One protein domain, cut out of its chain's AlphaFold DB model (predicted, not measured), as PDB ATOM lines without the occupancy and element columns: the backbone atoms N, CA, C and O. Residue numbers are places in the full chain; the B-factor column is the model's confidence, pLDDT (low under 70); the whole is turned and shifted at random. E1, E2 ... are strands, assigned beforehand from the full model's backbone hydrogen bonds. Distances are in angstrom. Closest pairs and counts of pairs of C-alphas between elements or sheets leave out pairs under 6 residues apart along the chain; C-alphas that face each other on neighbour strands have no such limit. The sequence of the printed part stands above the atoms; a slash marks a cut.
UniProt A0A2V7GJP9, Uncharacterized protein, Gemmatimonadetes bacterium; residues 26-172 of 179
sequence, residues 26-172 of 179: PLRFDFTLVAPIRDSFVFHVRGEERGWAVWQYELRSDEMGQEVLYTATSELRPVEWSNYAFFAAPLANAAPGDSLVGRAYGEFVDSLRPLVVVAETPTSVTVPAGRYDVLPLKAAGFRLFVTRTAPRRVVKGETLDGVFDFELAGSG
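What this domain is: This is residues 26 to 172 of the 179 residues of an uncharacterized protein of Gemmatimonadetes bacterium (UniProt A0A2V7GJP9). One strongly twisted sheet of nine strands folds round on itself: E5 to E9 roll up until the end of E5 comes back near E9, the hairpin E1 and E2 carries the sheet on beyond E9, and the hairpin E3 and E4 branches off E6. A long unnamed stretch, residues 57 to 98, goes out to a far loop at Met 64 and returns through the middle of the model before E3. The printed part has 147 residues, with nine named strands, E1 to E9 in chain order, and no named helix; the branched sheet is antiparallel throughout its neighbour pairs. The class is all strand, though under half of the residues, 69 of 147, are in named elements. It is compact, with a radius of gyration of the C-alphas of 14.4 A and spans of 41, 32 and 30 A.

Where its parts are: E1, residues 38 to 45, begins at C-alpha 38 (311.481, 290.383, 365.068) and is 23.0 A long. E2 is residues 48 to 56, 24.3 A; E3 is residues 99 to 106, 20.5 A; E4 is residues 111 to 119, 24.1 A. E5 is residues 123 to 127. E6, residues 130 to 139, is the longest strand by residues and 24.5 A long, beginning at C-alpha 130 (323.761, 284.314, 373.672). E7 is residues 142 to 147, E8 residues 154 to 159. E9, residues 164 to 171, is 21.4 A long and ends at C-alpha 171 (316.828, 288.318, 366.623).

How they stand to each other: E1 has E2 on one side, N 41 to O 53 at 2.8 A, and E9 on the other side, N 40 to O 170 at 2.8 A. E5 to E9 form a meander, each strand the antiparallel neighbour of the one before. In it N 159 of E8 and O 164 of E9 are within hydrogen-bond range at 2.9 A, and so are N 143 of E7 and O 158 of E8 at 2.8 A. E6 bends by 72 degrees at residue 133 and has three neighbours: E4 and E5 on one side, E7 on the other side. Its N 137 is 2.8 A from O 144 of E7, its N 132 is 2.9 A from O 125 of E5, and its N 138 is 2.9 A from O 118 of E4. E3 bends by 59 degrees at residue 102 and forms a hairpin with E4, N 102 to O 115 at 2.9 A. The closest C-alphas of E5 and E9, those of Val 127 and Glu 167, are 5.8 A apart. E2, E3 and E5 are edge strands; E2 and E3 are apart.

The domain as a whole: The C-alphas of Glu 48 and Met 64, the two farthest apart, are 41.9 A from each other. The printed part has no cut. The link E2 to E3, 42 residues, is long. The mean pLDDT of the printed part is 73.7, and 57 residues are under 70, among them residues 56 to 92.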
ATOM      1  N   PRO A  26     306.871 306.316 388.477       83.00
ATOM      2  CA  PRO A  26     306.155 305.976 387.250       83.00
ATOM      3  C   PRO A  26     306.978 305.041 386.357       83.00
ATOM      4  O   PRO A  26     308.148 305.320 386.088       83.00
ATOM      5  N   LEU A  27     306.373 303.957 385.878       78.25
ATOM      6  CA  LEU A  27     306.921 303.090 384.838       78.25
ATOM      7  C   LEU A  27     306.929 303.855 383.509       78.25
ATOM      8  O   LEU A  27     305.901 304.405 383.118       78.25
ATOM      9  N   ARG A  28     308.078 303.918 382.825       75.75
ATOM     10  CA  ARG A  28     308.192 304.573 381.514       75.75
ATOM     11  C   ARG A  28     308.752 303.619 380.482       75.75
ATOM     12  O   ARG A  28     309.822 303.052 380.688       75.75
ATOM     13  N   PHE A  29     308.068 303.508 379.360       73.25
ATOM     14  CA  PHE A  29     308.560 302.778 378.204       73.25
ATOM     15  C   PHE A  29     309.290 303.728 377.252       73.25
ATOM     16  O   PHE A  29     308.959 304.911 377.182       73.25
ATOM     17  N   ASP A  30     310.307 303.219 376.564       69.25
ATOM     18  CA  ASP A  30     310.976 303.915 375.467       69.25
ATOM     19  C   ASP A  30     310.531 303.294 374.141       69.25
ATOM     20  O   ASP A  30     311.107 302.314 373.661       69.25
ATOM     21  N   PHE A  31     309.464 303.855 373.574       66.25
ATOM     22  CA  PHE A  31     308.885 303.380 372.320       66.25
ATOM     23  C   PHE A  31     309.711 303.777 371.090       66.25
ATOM     24  O   PHE A  31     309.579 303.155 370.041       66.25
ATOM     25  N   THR A  32     310.627 304.745 371.211       64.31
ATOM     26  CA  THR A  32     311.493 305.166 370.092       64.31
ATOM     27  C   THR A  32     312.526 304.104 369.716       64.31
ATOM     28  O   THR A  32     313.037 304.082 368.598       64.31
ATOM     29  N   LEU A  33     312.803 303.188 370.647       60.41
ATOM     30  CA  LEU A  33     313.713 302.059 370.480       60.41
ATOM     31  C   LEU A  33     313.003 300.780 370.025       60.41
ATOM     32  O   LEU A  33     313.656 299.753 369.825       60.41
ATOM     33  N   VAL A  34     311.682 300.842 369.845       58.53
ATOM     34  CA  VAL A  34     310.859 299.777 369.272       58.53
ATOM     35  C   VAL A  34     311.006 299.841 367.752       58.53
ATOM     36  O   VAL A  34     310.087 300.155 367.003       58.53
ATOM     37  N   ALA A  35     312.226 299.597 367.277       54.34
ATOM     38  CA  ALA A  35     312.439 299.270 365.875       54.34
ATOM     39  C   ALA A  35     311.598 298.022 365.524       54.34
ATOM     40  O   ALA A  35     311.247 297.257 366.429       54.34
ATOM     41  N   PRO A  36     311.304 297.757 364.239       55.72
ATOM     42  CA  PRO A  36     310.653 296.519 363.817       55.72
ATOM     43  C   PRO A  36     311.640 295.343 363.932       55.72
ATOM     44  O   PRO A  36     312.057 294.739 362.946       55.72
ATOM     45  N   ILE A  37     312.082 295.054 365.154       62.31
ATOM     46  CA  ILE A  37     312.863 293.877 365.494       62.31
ATOM     47  C   ILE A  37     311.868 292.734 365.597       62.31
ATOM     48  O   ILE A  37     310.817 292.846 366.223       62.31
ATOM     49  N   ARG A  38     312.208 291.632 364.948       71.75
ATOM     50  CA  ARG A  38     311.481 290.383 365.068       71.75
ATOM     51  C   ARG A  38     312.323 289.462 365.941       71.75
ATOM     52  O   ARG A  38     313.384 289.002 365.518       71.75
ATOM     53  N   ASP A  39     311.873 289.254 367.168       77.50
ATOM     54  CA  ASP A  39     312.511 288.337 368.108       77.50
ATOM     55  C   ASP A  39     311.809 286.983 368.042       77.50
ATOM     56  O   ASP A  39     310.593 286.907 367.884       77.50
ATOM     57  N   SER A  40     312.571 285.901 368.126       80.38
ATOM     58  CA  SER A  40     312.032 284.544 368.196       80.38
ATOM     59  C   SER A  40     312.305 283.976 369.577       80.38
ATOM     60  O   SER A  40     313.433 284.059 370.062       80.38
ATOM     61  N   PHE A  41     311.286 283.393 370.192       82.75
ATOM     62  CA  PHE A  41     311.340 282.819 371.530       82.75
ATOM     63  C   PHE A  41     310.970 281.348 371.486       82.75
ATOM     64  O   PHE A  41     310.092 280.959 370.718       82.75
ATOM     65  N   VAL A  42     311.616 280.556 372.331       84.06
ATOM     66  CA  VAL A  42     311.223 279.175 372.622       84.06
ATOM     67  C   VAL A  42     310.595 279.155 374.009       84.06
ATOM     68  O   VAL A  42     311.079 279.840 374.909       84.06
ATOM     69  N   PHE A  43     309.504 278.410 374.164       81.88
ATOM     70  CA  PHE A  43     308.784 278.242 375.422       81.88
ATOM     71  C   PHE A  43     309.024 276.860 375.990       81.88
ATOM     72  O   PHE A  43     308.900 275.861 375.273       81.88
ATOM     73  N   HIS A  44     309.225 276.804 377.299       82.56
ATOM     74  CA  HIS A  44     309.310 275.559 378.033       82.56
ATOM     75  C   HIS A  44     308.224 275.475 379.101       82.56
ATOM     76  O   HIS A  44     307.788 276.469 379.686       82.56
ATOM     77  N   VAL A  45     307.789 274.245 379.359       81.88
ATOM     78  CA  VAL A  45     306.894 273.909 380.465       81.88
ATOM     79  C   VAL A  45     307.506 272.775 381.236       81.88
ATOM     80  O   VAL A  45     307.690 271.684 380.694       81.88
ATOM     81  N   ARG A  46     307.803 273.028 382.512       83.81
ATOM     82  CA  ARG A  46     308.512 272.084 383.382       83.81
ATOM     83  C   ARG A  46     309.809 271.590 382.721       83.81
ATOM     84  O   ARG A  46     310.138 270.412 382.811       83.81
ATOM     85  N   GLY A  47     310.509 272.495 382.030       84.56
ATOM     86  CA  GLY A  47     311.771 272.230 381.334       84.56
ATOM     87  C   GLY A  47     311.658 271.552 379.963       84.56
ATOM     88  O   GLY A  47     312.683 271.360 379.319       84.56
ATOM     89  N   GLU A  48     310.461 271.199 379.490       83.06
ATOM     90  CA  GLU A  48     310.273 270.632 378.148       83.06
ATOM     91  C   GLU A  48     309.853 271.715 377.157       83.06
ATOM     92  O   GLU A  48     308.919 272.463 377.442       83.06
ATOM     93  N   GLU A  49     310.483 271.770 375.980       83.69
ATOM     94  CA  GLU A  49     310.063 272.665 374.898       83.69
ATOM     95  C   GLU A  49     308.620 272.350 374.483       83.69
ATOM     96  O   GLU A  49     308.281 271.215 374.134       83.69
ATOM     97  N   ARG A  50     307.750 273.361 374.536       77.31
ATOM     98  CA  ARG A  50     306.327 273.239 374.182       77.31
ATOM     99  C   ARG A  50     305.908 274.106 373.012       77.31
ATOM    100  O   ARG A  50     304.795 273.940 372.521       77.31
ATOM    101  N   GLY A  51     306.764 275.008 372.551       75.19
ATOM    102  CA  GLY A  51     306.454 275.825 371.394       75.19
ATOM    103  C   GLY A  51     307.426 276.969 371.200       75.19
ATOM    104  O   GLY A  51     308.417 277.111 371.909       75.19
ATOM    105  N   TRP A  52     307.092 277.820 370.241       74.75
ATOM    106  CA  TRP A  52     307.847 279.018 369.927       74.75
ATOM    107  C   TRP A  52     306.898 280.176 369.624       74.75
ATOM    108  O   TRP A  52     305.722 279.972 369.318       74.75
ATOM    109  N   ALA A  53     307.406 281.398 369.743       73.06
ATOM    110  CA  ALA A  53     306.725 282.608 369.312       73.06
ATOM    111  C   ALA A  53     307.673 283.458 368.497       73.06
ATOM    112  O   ALA A  53     308.882 283.488 368.724       73.06
ATOM    113  N   VAL A  54     307.079 284.218 367.596       73.00
ATOM    114  CA  VAL A  54     307.719 285.379 367.021       73.00
ATOM    115  C   VAL A  54     307.085 286.605 367.644       73.00
ATOM    116  O   VAL A  54     305.874 286.792 367.626       73.00
ATOM    117  N   TRP A  55     307.917 287.473 368.176       73.06
ATOM    118  CA  TRP A  55     307.511 288.738 368.739       73.06
ATOM    119  C   TRP A  55     307.898 289.827 367.755       73.06
ATOM    120  O   TRP A  55     309.075 290.131 367.559       73.06
ATOM    121  N   GLN A  56     306.883 290.371 367.095       66.25
ATOM    122  CA  GLN A  56     306.978 291.650 366.418       66.25
ATOM    123  C   GLN A  56     306.502 292.717 367.401       66.25
ATOM    124  O   GLN A  56     305.649 292.455 368.239       66.25
ATOM    125  N   TYR A  57     307.088 293.902 367.358       66.12
ATOM    126  CA  TYR A  57     306.668 294.996 368.218       66.12
ATOM    127  C   TYR A  57     305.940 296.016 367.344       66.12
ATOM    128  O   TYR A  57     306.451 296.429 366.303       66.12
ATOM    129  N   GLU A  58     304.737 296.396 367.754       60.00
ATOM    130  CA  GLU A  58     303.963 297.478 367.146       60.00
ATOM    131  C   GLU A  58     303.741 298.558 368.204       60.00
ATOM    132  O   GLU A  58     303.975 298.315 369.386       60.00
ATOM    133  N   LEU A  59     303.327 299.746 367.774       62.16
ATOM    134  CA  LEU A  59     302.814 300.792 368.649       62.16
ATOM    135  C   LEU A  59     301.338 300.968 368.302       62.16
ATOM    136  O   LEU A  59     301.014 301.195 367.135       62.16
ATOM    137  N   ARG A  60     300.441 300.872 369.283       58.72
ATOM    138  CA  ARG A  60     299.051 301.326 369.112       58.72
ATOM    139  C   ARG A  60     298.714 302.400 370.127       58.72
ATOM    140  O   ARG A  60     299.512 302.690 371.012       58.72
ATOM    141  N   SER A  61     297.548 303.002 369.966       62.62
ATOM    142  CA  SER A  61     297.009 303.978 370.902       62.62
ATOM    143  C   SER A  61     295.688 303.470 371.468       62.62
ATOM    144  O   SER A  61     294.924 302.825 370.748       62.62
ATOM    145  N   ASP A  62     295.416 303.758 372.740       60.28
ATOM    146  CA  ASP A  62     294.081 303.563 373.307       60.28
ATOM    147  C   ASP A  62     293.092 304.635 372.804       60.28
ATOM    148  O   ASP A  62     293.458 305.565 372.081       60.28
ATOM    149  N   GLU A  63     291.821 304.522 373.200       59.22
ATOM    150  CA  GLU A  63     290.758 305.479 372.841       59.22
ATOM    151  C   GLU A  63     291.051 306.921 373.299       59.22
ATOM    152  O   GLU A  63     290.503 307.874 372.747       59.22
ATOM    153  N   MET A  64     291.926 307.097 374.295       58.78
ATOM    154  CA  MET A  64     292.346 308.396 374.823       58.78
ATOM    155  C   MET A  64     293.632 308.918 374.154       58.78
ATOM    156  O   MET A  64     294.159 309.952 374.571       58.78
ATOM    157  N   GLY A  65     294.143 308.226 373.129       59.50
ATOM    158  CA  GLY A  65     295.366 308.588 372.416       59.50
ATOM    159  C   GLY A  65     296.653 308.277 373.184       59.50
ATOM    160  O   GLY A  65     297.720 308.742 372.785       59.50
ATOM    161  N   GLN A  66     296.590 307.511 374.278       58.38
ATOM    162  CA  GLN A  66     297.796 307.053 374.964       58.38
ATOM    163  C   GLN A  66     298.454 305.967 374.130       58.38
ATOM    164  O   GLN A  66     297.808 304.980 373.799       58.38
ATOM    165  N   GLU A  67     299.737 306.136 373.809       56.69
ATOM    166  CA  GLU A  67     300.549 305.109 373.158       56.69
ATOM    167  C   GLU A  67     300.603 303.851 374.030       56.69
ATOM    168  O   GLU A  67     301.375 303.745 374.986       56.69
ATOM    169  N   VAL A  68     299.746 302.890 373.706       57.78
ATOM    170  CA  VAL A  68     299.808 301.534 374.209       57.78
ATOM    171  C   VAL A  68     299.415 300.575 373.097       57.78
ATOM    172  O   VAL A  68     298.262 300.551 372.686       57.78
ATOM    173  N   LEU A  69     300.367 299.765 372.634       54.78
ATOM    174  CA  LEU A  69     300.208 298.310 372.517       54.78
ATOM    175  C   LEU A  69     301.383 297.695 371.767       54.78
ATOM    176  O   LEU A  69     301.675 298.123 370.663       54.78
ATOM    177  N   TYR A  70     301.924 296.634 372.357       55.22
ATOM    178  CA  TYR A  70     302.844 295.636 371.830       55.22
ATOM    179  C   TYR A  70     302.067 294.432 371.248       55.22
ATOM    180  O   TYR A  70     301.305 293.813 371.988       55.22
ATOM    181  N   THR A  71     302.248 294.082 369.966       46.75
ATOM    182  CA  THR A  71     301.581 292.915 369.345       46.75
ATOM    183  C   THR A  71     302.591 291.854 368.920       46.75
ATOM    184  O   THR A  71     303.096 291.887 367.800       46.75
ATOM    185  N   ALA A  72     302.841 290.860 369.769       53.09
ATOM    186  CA  ALA A  72     303.553 289.659 369.357       53.09
ATOM    187  C   ALA A  72     302.657 288.781 368.464       53.09
ATOM    188  O   ALA A  72     301.718 288.160 368.952       53.09
ATOM    189  N   THR A  73     302.947 288.664 367.165       50.53
ATOM    190  CA  THR A  73     302.301 287.631 366.334       50.53
ATOM    191  C   THR A  73     302.845 286.254 366.704       50.53
ATOM    192  O   THR A  73     303.813 285.760 366.124       50.53
ATOM    193  N   SER A  74     302.213 285.614 367.681       50.69
ATOM    194  CA  SER A  74     302.640 284.310 368.163       50.69
ATOM    195  C   SER A  74     302.131 283.183 367.258       50.69
ATOM    196  O   SER A  74     300.961 282.807 367.310       50.69
ATOM    197  N   GLU A  75     303.010 282.582 366.455       51.91
ATOM    198  CA  GLU A  75     302.749 281.281 365.824       51.91
ATOM    199  C   GLU A  75     302.924 280.156 366.867       51.91
ATOM    200  O   GLU A  75     303.882 279.388 366.839       51.91
ATOM    201  N   LEU A  76     301.994 280.069 367.828       51.66
ATOM    202  CA  LEU A  76     301.997 279.013 368.847       51.66
ATOM    203  C   LEU A  76     301.627 277.669 368.215       51.66
ATOM    204  O   LEU A  76     300.542 277.509 367.652       51.66
ATOM    205  N   ARG A  77     302.488 276.664 368.384       49.91
ATOM    206  CA  ARG A  77     302.069 275.256 368.302       49.91
ATOM    207  C   ARG A  77     301.761 274.755 369.720       49.91
ATOM    208  O   ARG A  77     302.426 275.186 370.653       49.91
ATOM    209  N   PRO A  78     300.694 273.962 369.913       47.53
ATOM    210  CA  PRO A  78     299.897 274.024 371.135       47.53
ATOM    211  C   PRO A  78     300.439 273.115 372.241       47.53
ATOM    212  O   PRO A  78     300.784 271.978 371.943       47.53
ATOM    213  N   VAL A  79     300.338 273.559 373.503       44.50
ATOM    214  CA  VAL A  79     299.437 272.963 374.513       44.50
ATOM    215  C   VAL A  79     298.956 274.074 375.463       44.50
ATOM    216  O   VAL A  79     299.764 274.773 376.058       44.50
ATOM    217  N   GLU A  80     297.632 274.233 375.546       49.09
ATOM    218  CA  GLU A  80     296.870 274.873 376.634       49.09
ATOM    219  C   GLU A  80     297.488 276.094 377.330       49.09
ATOM    220  O   GLU A  80     297.887 275.978 378.479       49.09
ATOM    221  N   TRP A  81     297.431 277.296 376.747       51.12
ATOM    222  CA  TRP A  81     297.292 278.489 377.594       51.12
ATOM    223  C   TRP A  81     296.526 279.617 376.924       51.12
ATOM    224  O   TRP A  81     296.910 280.157 375.892       51.12
ATOM    225  N   SER A  82     295.434 279.983 377.586       39.50
ATOM    226  CA  SER A  82     294.796 281.284 377.470       39.50
ATOM    227  C   SER A  82     295.308 282.135 378.636       39.50
ATOM    228  O   SER A  82     295.321 281.664 379.773       39.50
ATOM    229  N   ASN A  83     295.691 283.385 378.361       42.69
ATOM    230  CA  ASN A  83     295.880 284.470 379.342       42.69
ATOM    231  C   ASN A  83     297.292 284.770 379.887       42.69
ATOM    232  O   ASN A  83     297.391 285.333 380.979       42.69
ATOM    233  N   TYR A  84     298.378 284.535 379.143       45.75
ATOM    234  CA  TYR A  84     299.642 285.219 379.468       45.75
ATOM    235  C   TYR A  84     299.685 286.608 378.832       45.75
ATOM    236  O   TYR A  84     299.820 286.751 377.624       45.75
ATOM    237  N   ALA A  85     299.575 287.661 379.638       43.00
ATOM    238  CA  ALA A  85     299.878 289.008 379.168       43.00
ATOM    239  C   ALA A  85     301.404 289.184 379.133       43.00
ATOM    240  O   ALA A  85     302.042 289.294 380.182       43.00
ATOM    241  N   PHE A  86     302.000 289.182 377.939       49.47
ATOM    242  CA  PHE A  86     303.420 289.488 377.784       49.47
ATOM    243  C   PHE A  86     303.644 290.998 377.856       49.47
ATOM    244  O   PHE A  86     303.051 291.776 377.112       49.47
ATOM    245  N   PHE A  87     304.539 291.421 378.747       49.62
ATOM    246  CA  PHE A  87     305.006 292.800 378.816       49.62
ATOM    247  C   PHE A  87     306.349 292.892 378.095       49.62
ATOM    248  O   PHE A  87     307.385 292.594 378.686       49.62
ATOM    249  N   ALA A  88     306.355 293.300 376.828       46.81
ATOM    250  CA  ALA A  88     307.603 293.522 376.106       46.81
ATOM    251  C   ALA A  88     307.624 294.925 375.493       46.81
ATOM    252  O   ALA A  88     307.437 295.137 374.301       46.81
ATOM    253  N   ALA A  89     307.859 295.916 376.344       52.41
ATOM    254  CA  ALA A  89     308.246 297.242 375.892       52.41
ATOM    255  C   ALA A  89     309.558 297.633 376.582       52.41
ATOM    256  O   ALA A  89     309.726 297.339 377.774       52.41
ATOM    257  N   PRO A  90     310.501 298.275 375.866       59.03
ATOM    258  CA  PRO A  90     311.763 298.671 376.458       59.03
ATOM    259  C   PRO A  90     311.570 299.607 377.638       59.03
ATOM    260  O   PRO A  90     310.917 300.639 377.536       59.03
ATOM    261  N   LEU A  91     312.142 299.245 378.783       69.50
ATOM    262  CA  LEU A  91     311.980 300.009 380.011       69.50
ATOM    263  C   LEU A  91     312.985 301.163 380.075       69.50
ATOM    264  O   LEU A  91     314.178 300.944 380.286       69.50
ATOM    265  N   ALA A  92     312.509 302.400 379.980       69.12
ATOM    266  CA  ALA A  92     313.364 303.583 379.898       69.12
ATOM    267  C   ALA A  92     314.072 303.906 381.222       69.12
ATOM    268  O   ALA A  92     315.191 304.414 381.241       69.12
ATOM    269  N   ASN A  93     313.414 303.640 382.355       76.25
ATOM    270  CA  ASN A  93     313.761 304.309 383.606       76.25
ATOM    271  C   ASN A  93     313.985 303.387 384.806       76.25
ATOM    272  O   ASN A  93     313.981 303.888 385.924       76.25
ATOM    273  N   ALA A  94     314.201 302.082 384.630       81.38
ATOM    274  CA  ALA A  94     314.526 301.191 385.751       81.38
ATOM    275  C   ALA A  94     316.010 301.174 386.134       81.38
ATOM    276  O   ALA A  94     316.892 301.209 385.270       81.38
ATOM    277  N   ALA A  95     316.245 301.063 387.437       85.44
ATOM    278  CA  ALA A  95     317.507 300.797 388.107       85.44
ATOM    279  C   ALA A  95     317.278 299.771 389.243       85.44
ATOM    280  O   ALA A  95     316.138 299.553 389.659       85.44
ATOM    281  N   PRO A  96     318.337 299.115 389.748       87.56
ATOM    282  CA  PRO A  96     318.209 298.115 390.810       87.56
ATOM    283  C   PRO A  96     317.518 298.657 392.067       87.56
ATOM    284  O   PRO A  96     317.813 299.768 392.512       87.56
ATOM    285  N   GLY A  97     316.614 297.865 392.647       87.19
ATOM    286  CA  GLY A  97     315.878 298.217 393.866       87.19
ATOM    287  C   GLY A  97     314.723 299.199 393.658       87.19
ATOM    288  O   GLY A  97     314.106 299.640 394.628       87.19
ATOM    289  N   ASP A  98     314.419 299.575 392.417       87.88
ATOM    290  CA  ASP A  98     313.263 300.411 392.125       87.88
ATOM    291  C   ASP A  98     311.948 299.631 392.222       87.88
ATOM    292  O   ASP A  98     311.839 298.504 391.743       87.88
ATOM    293  N   SER A  99     310.922 300.291 392.755       88.62
ATOM    294  CA  SER A  99     309.522 299.919 392.550       88.62
ATOM    295  C   SER A  99     308.911 300.886 391.537       88.62
ATOM    296  O   SER A  99     308.984 302.107 391.712       88.62
ATOM    297  N   LEU A 100     308.368 300.343 390.451       84.50
ATOM    298  CA  LEU A 100     307.797 301.071 389.322       84.50
ATOM    299  C   LEU A 100     306.309 300.745 389.186       84.50
ATOM    300  O   LEU A 100     305.929 299.581 389.292       84.50
ATOM    301  N   VAL A 101     305.479 301.751 388.913       83.81
ATOM    302  CA  VAL A 101     304.024 301.590 388.748       83.81
ATOM    303  C   VAL A 101     303.570 302.222 387.443       83.81
ATOM    304  O   VAL A 101     303.942 303.353 387.133       83.81
ATOM    305  N   GLY A 102     302.749 301.510 386.683       75.12
ATOM    306  CA  GLY A 102     302.167 302.014 385.446       75.12
ATOM    307  C   GLY A 102     300.942 301.221 385.025       75.12
ATOM    308  O   GLY A 102     300.327 300.515 385.825       75.12
ATOM    309  N   ARG A 103     300.596 301.342 383.746       71.75
ATOM    310  CA  ARG A 103     299.604 300.493 383.094       71.75
ATOM    311  C   ARG A 103     300.289 299.677 382.018       71.75
ATOM    312  O   ARG A 103     301.256 300.138 381.415       71.75
ATOM    313  N   ALA A 104     299.775 298.487 381.780       67.50
ATOM    314  CA  ALA A 104     300.200 297.667 380.669       67.50
ATOM    315  C   ALA A 104     299.003 296.934 380.069       67.50
ATOM    316  O   ALA A 104     298.023 296.654 380.762       67.50
ATOM    317  N   TYR A 105     299.064 296.678 378.770       62.00
ATOM    318  CA  TYR A 105     297.982 296.028 378.048       62.00
ATOM    319  C   TYR A 105     298.055 294.509 378.185       62.00
ATOM    320  O   TYR A 105     299.132 293.925 378.074       62.00
ATOM    321  N   GLY A 106     296.908 293.876 378.419       62.47
ATOM    322  CA  GLY A 106     296.761 292.427 378.365       62.47
ATOM    323  C   GLY A 106     296.083 291.994 377.071       62.47
ATOM    324  O   GLY A 106     294.893 292.240 376.915       62.47
ATOM    325  N   GLU A 107     296.818 291.304 376.199       57.31
ATOM    326  CA  GLU A 107     296.367 290.846 374.872       57.31
ATOM    327  C   GLU A 107     295.075 290.028 374.910       57.31
ATOM    328  O   GLU A 107     294.093 290.374 374.265       57.31
ATOM    329  N   PHE A 108     295.032 288.990 375.740       61.09
ATOM    330  CA  PHE A 108     293.881 288.084 375.809       61.09
ATOM    331  C   PHE A 108     292.612 288.708 376.397       61.09
ATOM    332  O   PHE A 108     291.520 288.171 376.236       61.09
ATOM    333  N   VAL A 109     292.761 289.816 377.120       62.28
ATOM    334  CA  VAL A 109     291.662 290.516 377.796       62.28
ATOM    335  C   VAL A 109     291.401 291.893 377.195       62.28
ATOM    336  O   VAL A 109     290.628 292.645 377.789       62.28
ATOM    337  N   ASP A 110     292.098 292.235 376.106       67.62
ATOM    338  CA  ASP A 110     292.024 293.499 375.368       67.62
ATOM    339  C   ASP A 110     291.841 294.727 376.282       67.62
ATOM    340  O   ASP A 110     290.884 295.490 376.179       67.62
ATOM    341  N   SER A 111     292.690 294.858 377.312       64.75
ATOM    342  CA  SER A 111     292.521 295.918 378.319       64.75
ATOM    343  C   SER A 111     293.805 296.329 379.029       64.75
ATOM    344  O   SER A 111     294.694 295.521 379.301       64.75
ATOM    345  N   LEU A 112     293.869 297.610 379.408       68.88
ATOM    346  CA  LEU A 112     294.948 298.185 380.213       68.88
ATOM    347  C   LEU A 112     294.768 297.892 381.705       68.88
ATOM    348  O   LEU A 112     293.824 298.375 382.341       68.88
ATOM    349  N   ARG A 113     295.737 297.191 382.294       70.44
ATOM    350  CA  ARG A 113     295.758 296.797 383.707       70.44
ATOM    351  C   ARG A 113     296.843 297.541 384.487       70.44
ATOM    352  O   ARG A 113     297.887 297.856 383.913       70.44
ATOM    353  N   PRO A 114     296.628 297.827 385.784       73.06
ATOM    354  CA  PRO A 114     297.696 298.290 386.660       73.06
ATOM    355  C   PRO A 114     298.846 297.283 386.681       73.06
ATOM    356  O   PRO A 114     298.620 296.079 386.796       73.06
ATOM    357  N   LEU A 115     300.072 297.786 386.605       75.12
ATOM    358  CA  LEU A 115     301.287 296.988 386.651       75.12
ATOM    359  C   LEU A 115     302.226 297.573 387.704       75.12
ATOM    360  O   LEU A 115     302.563 298.757 387.653       75.12
ATOM    361  N   VAL A 116     302.658 296.727 388.638       82.25
ATOM    362  CA  VAL A 116     303.713 297.039 389.607       82.25
ATOM    363  C   VAL A 116     304.897 296.133 389.316       82.25
ATOM    364  O   VAL A 116     304.762 294.910 389.327       82.25
ATOM    365  N   VAL A 117     306.049 296.744 389.069       84.19
ATOM    366  CA  VAL A 117     307.305 296.060 388.771       84.19
ATOM    367  C   VAL A 117     308.317 296.390 389.855       84.19
ATOM    368  O   VAL A 117     308.489 297.552 390.219       84.19
ATOM    369  N   VAL A 118     309.026 295.377 390.340       89.00
ATOM    370  CA  VAL A 118     310.180 295.551 391.224       89.00
ATOM    371  C   VAL A 118     311.437 295.135 390.475       89.00
ATOM    372  O   VAL A 118     311.535 293.997 390.017       89.00
ATOM    373  N   ALA A 119     312.387 296.055 390.346       89.38
ATOM    374  CA  ALA A 119     313.683 295.781 389.748       89.38
ATOM    375  C   ALA A 119     314.598 295.090 390.765       89.38
ATOM    376  O   ALA A 119     314.897 295.635 391.830       89.38
ATOM    377  N   GLU A 120     315.044 293.886 390.431       91.25
ATOM    378  CA  GLU A 120     315.915 293.069 391.273       91.25
ATOM    379  C   GLU A 120     317.400 293.384 391.002       91.25
ATOM    380  O   GLU A 120     317.752 294.257 390.200       91.25
ATOM    381  N   THR A 121     318.295 292.695 391.709       93.06
ATOM    382  CA  THR A 121     319.741 292.841 391.513       93.06
ATOM    383  C   THR A 121     320.132 292.414 390.093       93.06
ATOM    384  O   THR A 121     319.704 291.349 389.646       93.06
ATOM    385  N   PRO A 122     320.955 293.204 389.375       94.25
ATOM    386  CA  PRO A 122     321.462 292.821 388.067       94.25
ATOM    387  C   PRO A 122     322.188 291.482 388.092       94.25
ATOM    388  O   PRO A 122     322.911 291.171 389.038       94.25
ATOM    389  N   THR A 123     322.040 290.727 387.013       95.88
ATOM    390  CA  THR A 123     322.695 289.430 386.832       95.88
ATOM    391  C   THR A 123     323.053 289.228 385.362       95.88
ATOM    392  O   THR A 123     322.783 290.096 384.529       95.88
ATOM    393  N   SER A 124     323.649 288.088 385.033       95.75
ATOM    394  CA  SER A 124     323.812 287.645 383.654       95.75
ATOM    395  C   SER A 124     323.005 286.371 383.422       95.75
ATOM    396  O   SER A 124     322.964 285.492 384.282       95.75
ATOM    397  N   VAL A 125     322.402 286.260 382.245       95.06
ATOM    398  CA  VAL A 125     321.705 285.048 381.795       95.06
ATOM    399  C   VAL A 125     322.304 284.570 380.482       95.06
ATOM    400  O   VAL A 125     322.762 285.377 379.670       95.06
ATOM    401  N   THR A 126     322.301 283.257 380.286       95.06
ATOM    402  CA  THR A 126     322.625 282.627 379.008       95.06
ATOM    403  C   THR A 126     321.336 282.050 378.453       95.06
ATOM    404  O   THR A 126     320.666 281.291 379.144       95.06
ATOM    405  N   VAL A 127     321.003 282.441 377.231       92.81
ATOM    406  CA  VAL A 127     319.875 281.936 376.439       92.81
ATOM    407  C   VAL A 127     320.420 281.462 375.088       92.81
ATOM    408  O   VAL A 127     321.587 281.748 374.786       92.81
ATOM    409  N   PRO A 128     319.638 280.778 374.238       91.56
ATOM    410  CA  PRO A 128     320.156 280.306 372.954       91.56
ATOM    411  C   PRO A 128     320.706 281.438 372.064       91.56
ATOM    412  O   PRO A 128     321.720 281.255 371.395       91.56
ATOM    413  N   ALA A 129     320.128 282.644 372.131       88.94
ATOM    414  CA  ALA A 129     320.631 283.827 371.425       88.94
ATOM    415  C   ALA A 129     321.915 284.449 372.020       88.94
ATOM    416  O   ALA A 129     322.349 285.505 371.554       88.94
ATOM    417  N   GLY A 130     322.499 283.874 373.074       91.44
ATOM    418  CA  GLY A 130     323.761 284.314 373.672       91.44
ATOM    419  C   GLY A 130     323.669 284.707 375.148       91.44
ATOM    420  O   GLY A 130     322.687 284.448 375.843       91.44
ATOM    421  N   ARG A 131     324.740 285.335 375.642       94.56
ATOM    422  CA  ARG A 131     324.866 285.781 377.036       94.56
ATOM    423  C   ARG A 131     324.540 287.265 377.157       94.56
ATOM    424  O   ARG A 131     325.101 288.078 376.425       94.56
ATOM    425  N   TYR A 132     323.697 287.618 378.123       92.12
ATOM    426  CA  TYR A 132     323.226 288.986 378.336       92.12
ATOM    427  C   TYR A 132     323.395 289.421 379.784       92.12
ATOM    428  O   TYR A 132     323.056 288.675 380.701       92.12
ATOM    429  N   ASP A 133     323.837 290.661 379.980       94.38
ATOM    430  CA  ASP A 133     323.723 291.339 381.267       94.38
ATOM    431  C   ASP A 133     322.336 291.971 381.381       94.38
ATOM    432  O   ASP A 133     321.926 292.799 380.556       94.38
ATOM    433  N   VAL A 134     321.608 291.575 382.421       92.75
ATOM    434  CA  VAL A 134     320.180 291.847 382.569       92.75
ATOM    435  C   VAL A 134     319.845 292.488 383.910       92.75
ATOM    436  O   VAL A 134     320.560 292.355 384.905       92.75
ATOM    437  N   LEU A 135     318.729 293.206 383.918       91.88
ATOM    438  CA  LEU A 135     318.028 293.692 385.091       91.88
ATOM    439  C   LEU A 135     316.725 292.883 385.210       91.88
ATOM    440  O   LEU A 135     315.821 293.097 384.398       91.88
ATOM    441  N   PRO A 136     316.620 291.943 386.166       92.00
ATOM    442  CA  PRO A 136     315.383 291.208 386.374       92.00
ATOM    443  C   PRO A 136     314.293 292.123 386.934       92.00
ATOM    444  O   PRO A 136     314.542 292.974 387.790       92.00
ATOM    445  N   LEU A 137     313.078 291.938 386.438       86.88
ATOM    446  CA  LEU A 137     311.888 292.699 386.778       86.88
ATOM    447  C   LEU A 137     310.815 291.725 387.253       86.88
ATOM    448  O   LEU A 137     310.344 290.896 386.475       86.88
ATOM    449  N   LYS A 138     310.419 291.825 388.519       87.56
ATOM    450  CA  LYS A 138     309.378 290.976 389.105       87.56
ATOM    451  C   LYS A 138     308.031 291.687 389.102       87.56
ATOM    452  O   LYS A 138     307.930 292.799 389.624       87.56
ATOM    453  N   ALA A 139     307.003 291.033 388.572       79.19
ATOM    454  CA  ALA A 139     305.631 291.532 388.556       79.19
ATOM    455  C   ALA A 139     304.626 290.374 388.515       79.19
ATOM    456  O   ALA A 139     304.804 289.441 387.745       79.19
ATOM    457  N   ALA A 140     303.563 290.448 389.323       75.69
ATOM    458  CA  ALA A 140     302.378 289.581 389.223       75.69
ATOM    459  C   ALA A 140     302.654 288.066 389.039       75.69
ATOM    460  O   ALA A 140     302.042 287.420 388.198       75.69
ATOM    461  N   GLY A 141     303.574 287.487 389.822       79.56
ATOM    462  CA  GLY A 141     303.897 286.053 389.728       79.56
ATOM    463  C   GLY A 141     304.881 285.690 388.611       79.56
ATOM    464  O   GLY A 141     305.145 284.510 388.393       79.56
ATOM    465  N   PHE A 142     305.463 286.690 387.952       80.19
ATOM    466  CA  PHE A 142     306.383 286.538 386.834       80.19
ATOM    467  C   PHE A 142     307.690 287.306 387.064       80.19
ATOM    468  O   PHE A 142     307.718 288.327 387.767       80.19
ATOM    469  N   ARG A 143     308.771 286.840 386.438       88.62
ATOM    470  CA  ARG A 143     310.057 287.533 386.346       88.62
ATOM    471  C   ARG A 143     310.453 287.685 384.881       88.62
ATOM    472  O   ARG A 143     310.516 286.709 384.146       88.62
ATOM    473  N   LEU A 144     310.743 288.916 384.466       86.38
ATOM    474  CA  LEU A 144     311.252 289.252 383.135       86.38
ATOM    475  C   LEU A 144     312.713 289.674 383.235       86.38
ATOM    476  O   LEU A 144     313.063 290.503 384.070       86.38
ATOM    477  N   PHE A 145     313.564 289.153 382.360       89.69
ATOM    478  CA  PHE A 145     314.977 289.510 382.294       89.69
ATOM    479  C   PHE A 145     315.195 290.454 381.120       89.69
ATOM    480  O   PHE A 145     315.115 290.050 379.958       89.69
ATOM    481  N   VAL A 146     315.458 291.722 381.435       85.44
ATOM    482  CA  VAL A 146     315.599 292.787 380.440       85.44
ATOM    483  C   VAL A 146     317.060 293.203 380.328       85.44
ATOM    484  O   VAL A 146     317.713 293.378 381.354       85.44
ATOM    485  N   THR A 147     317.600 293.390 379.121       85.88
ATOM    486  CA  THR A 147     318.976 293.893 378.950       85.88
ATOM    487  C   THR A 147     319.180 295.223 379.675       85.88
ATOM    488  O   THR A 147     318.291 296.077 379.743       85.88
ATOM    489  N   ARG A 148     320.371 295.417 380.251       84.88
ATOM    490  CA  ARG A 148     320.675 296.622 381.044       84.88
ATOM    491  C   ARG A 148     320.840 297.880 380.200       84.88
ATOM    492  O   ARG A 148     320.519 298.980 380.663       84.88
ATOM    493  N   THR A 149     321.372 297.719 378.996       76.44
ATOM    494  CA  THR A 149     321.661 298.802 378.056       76.44
ATOM    495  C   THR A 149     320.559 298.918 377.016       76.44
ATOM    496  O   THR A 149     319.932 297.925 376.649       76.44
ATOM    497  N   ALA A 150     320.330 300.142 376.546       64.88
ATOM    498  CA  ALA A 150     319.426 300.399 375.438       64.88
ATOM    499  C   ALA A 150     319.916 299.696 374.146       64.88
ATOM    500  O   ALA A 150     321.126 299.687 373.910       64.88
ATOM    501  N   PRO A 151     319.011 299.133 373.319       65.75
ATOM    502  CA  PRO A 151     317.587 298.932 373.595       65.75
ATOM    503  C   PRO A 151     317.381 297.880 374.696       65.75
ATOM    504  O   PRO A 151     317.897 296.763 374.621       65.75
ATOM    505  N   ARG A 152     316.634 298.257 375.744       73.19
ATOM    506  CA  ARG A 152     316.340 297.382 376.882       73.19
ATOM    507  C   ARG A 152     315.295 296.361 376.457       73.19
ATOM    508  O   ARG A 152     314.117 296.677 376.441       73.19
ATOM    509  N   ARG A 153     315.707 295.158 376.085       75.88
ATOM    510  CA  ARG A 153     314.832 294.121 375.520       75.88
ATOM    511  C   ARG A 153     314.673 292.948 376.469       75.88
ATOM    512  O   ARG A 153     315.603 292.634 377.210       75.88
ATOM    513  N   VAL A 154     313.520 292.288 376.422       81.88
ATOM    514  CA  VAL A 154     313.309 291.029 377.140       81.88
ATOM    515  C   VAL A 154     314.092 289.933 376.423       81.88
ATOM    516  O   VAL A 154     313.957 289.765 375.216       81.88
ATOM    517  N   VAL A 155     314.922 289.199 377.158       86.62
ATOM    518  CA  VAL A 155     315.680 288.054 376.616       86.62
ATOM    519  C   VAL A 155     315.260 286.727 377.234       86.62
ATOM    520  O   VAL A 155     315.554 285.674 376.681       86.62
ATOM    521  N   LYS A 156     314.579 286.778 378.380       89.19
ATOM    522  CA  LYS A 156     314.022 285.627 379.083       89.19
ATOM    523  C   LYS A 156     312.849 286.073 379.945       89.19
ATOM    524  O   LYS A 156     312.840 287.207 380.437       89.19
ATOM    525  N   GLY A 157     311.911 285.176 380.187       88.25
ATOM    526  CA  GLY A 157     310.911 285.334 381.229       88.25
ATOM    527  C   GLY A 157     310.547 284.001 381.858       88.25
ATOM    528  O   GLY A 157     310.674 282.970 381.213       88.25
ATOM    529  N   GLU A 158     310.123 284.021 383.115       88.06
ATOM    530  CA  GLU A 158     309.740 282.820 383.859       88.06
ATOM    531  C   GLU A 158     308.645 283.125 384.884       88.06
ATOM    532  O   GLU A 158     308.595 284.214 385.473       88.06
ATOM    533  N   THR A 159     307.778 282.150 385.136       84.12
ATOM    534  CA  THR A 159     306.887 282.180 386.295       84.12
ATOM    535  C   THR A 159     307.696 281.970 387.573       84.12
ATOM    536  O   THR A 159     308.694 281.250 387.601       84.12
ATOM    537  N   LEU A 160     307.271 282.589 388.677       85.88
ATOM    538  CA  LEU A 160     307.984 282.469 389.957       85.88
ATOM    539  C   LEU A 160     307.944 281.054 390.555       85.88
ATOM    540  O   LEU A 160     308.744 280.758 391.439       85.88
ATOM    541  N   ASP A 161     307.028 280.202 390.093       85.81
ATOM    542  CA  ASP A 161     306.962 278.780 390.441       85.81
ATOM    543  C   ASP A 161     307.838 277.887 389.538       85.81
ATOM    544  O   ASP A 161     307.924 276.683 389.775       85.81
ATOM    545  N   GLY A 162     308.490 278.457 388.516       85.19
ATOM    546  CA  GLY A 162     309.367 277.745 387.583       85.19
ATOM    547  C   GLY A 162     308.651 276.768 386.645       85.19
ATOM    548  O   GLY A 162     309.305 275.955 385.996       85.19
ATOM    549  N   VAL A 163     307.315 276.799 386.582       84.19
ATOM    550  CA  VAL A 163     306.539 275.901 385.713       84.19
ATOM    551  C   VAL A 163     306.659 276.296 384.247       84.19
ATOM    552  O   VAL A 163     306.626 275.413 383.391       84.19
ATOM    553  N   PHE A 164     306.781 277.586 383.958       83.19
ATOM    554  CA  PHE A 164     306.845 278.114 382.607       83.19
ATOM    555  C   PHE A 164     308.001 279.094 382.476       83.19
ATOM    556  O   PHE A 164     308.184 279.974 383.321       83.19
ATOM    557  N   ASP A 165     308.717 278.991 381.367       88.25
ATOM    558  CA  ASP A 165     309.710 279.967 380.959       88.25
ATOM    559  C   ASP A 165     309.740 280.120 379.440       88.25
ATOM    560  O   ASP A 165     309.219 279.299 378.682       88.25
ATOM    561  N   PHE A 166     310.337 281.218 379.001       86.50
ATOM    562  CA  PHE A 166     310.651 281.453 377.607       86.50
ATOM    563  C   PHE A 166     312.005 282.123 377.474       86.50
ATOM    564  O   PHE A 166     312.394 282.942 378.312       86.50
ATOM    565  N   GLU A 167     312.702 281.821 376.389       91.19
ATOM    566  CA  GLU A 167     314.056 282.302 376.151       91.19
ATOM    567  C   GLU A 167     314.220 282.788 374.717       91.19
ATOM    568  O   GLU A 167     313.671 282.213 373.774       91.19
ATOM    569  N   LEU A 168     314.973 283.876 374.552       88.12
ATOM    570  CA  LEU A 168     315.289 284.433 373.246       88.12
ATOM    571  C   LEU A 168     316.155 283.434 372.475       88.12
ATOM    572  O   LEU A 168     317.293 283.146 372.857       88.12
ATOM    573  N   ALA A 169     315.612 282.950 371.365       87.81
ATOM    574  CA  ALA A 169     316.270 282.025 370.457       87.81
ATOM    575  C   ALA A 169     317.025 282.745 369.334       87.81
ATOM    576  O   ALA A 169     318.072 282.279 368.892       87.81
ATOM    577  N   GLY A 170     316.543 283.914 368.906       81.69
ATOM    578  CA  GLY A 170     317.226 284.730 367.907       81.69
ATOM    579  C   GLY A 170     316.561 286.084 367.678       81.69
ATOM    580  O   GLY A 170     315.393 286.274 368.003       81.69
ATOM    581  N   SER A 171     317.314 287.010 367.083       74.56
ATOM    582  CA  SER A 171     316.828 288.318 366.623       74.56
ATOM    583  C   SER A 171     317.179 288.481 365.140       74.56
ATOM    584  O   SER A 171     318.341 288.308 364.771       74.56
ATOM    585  N   GLY A 172     316.207 288.807 364.283       64.31
ATOM    586  CA  GLY A 172     316.418 288.944 362.832       64.31
ATOM    587  C   GLY A 172     315.159 288.656 361.999       64.31
ATOM    588  O   GLY A 172     314.110 288.361 362.567       64.31
TER     589      GLY A 172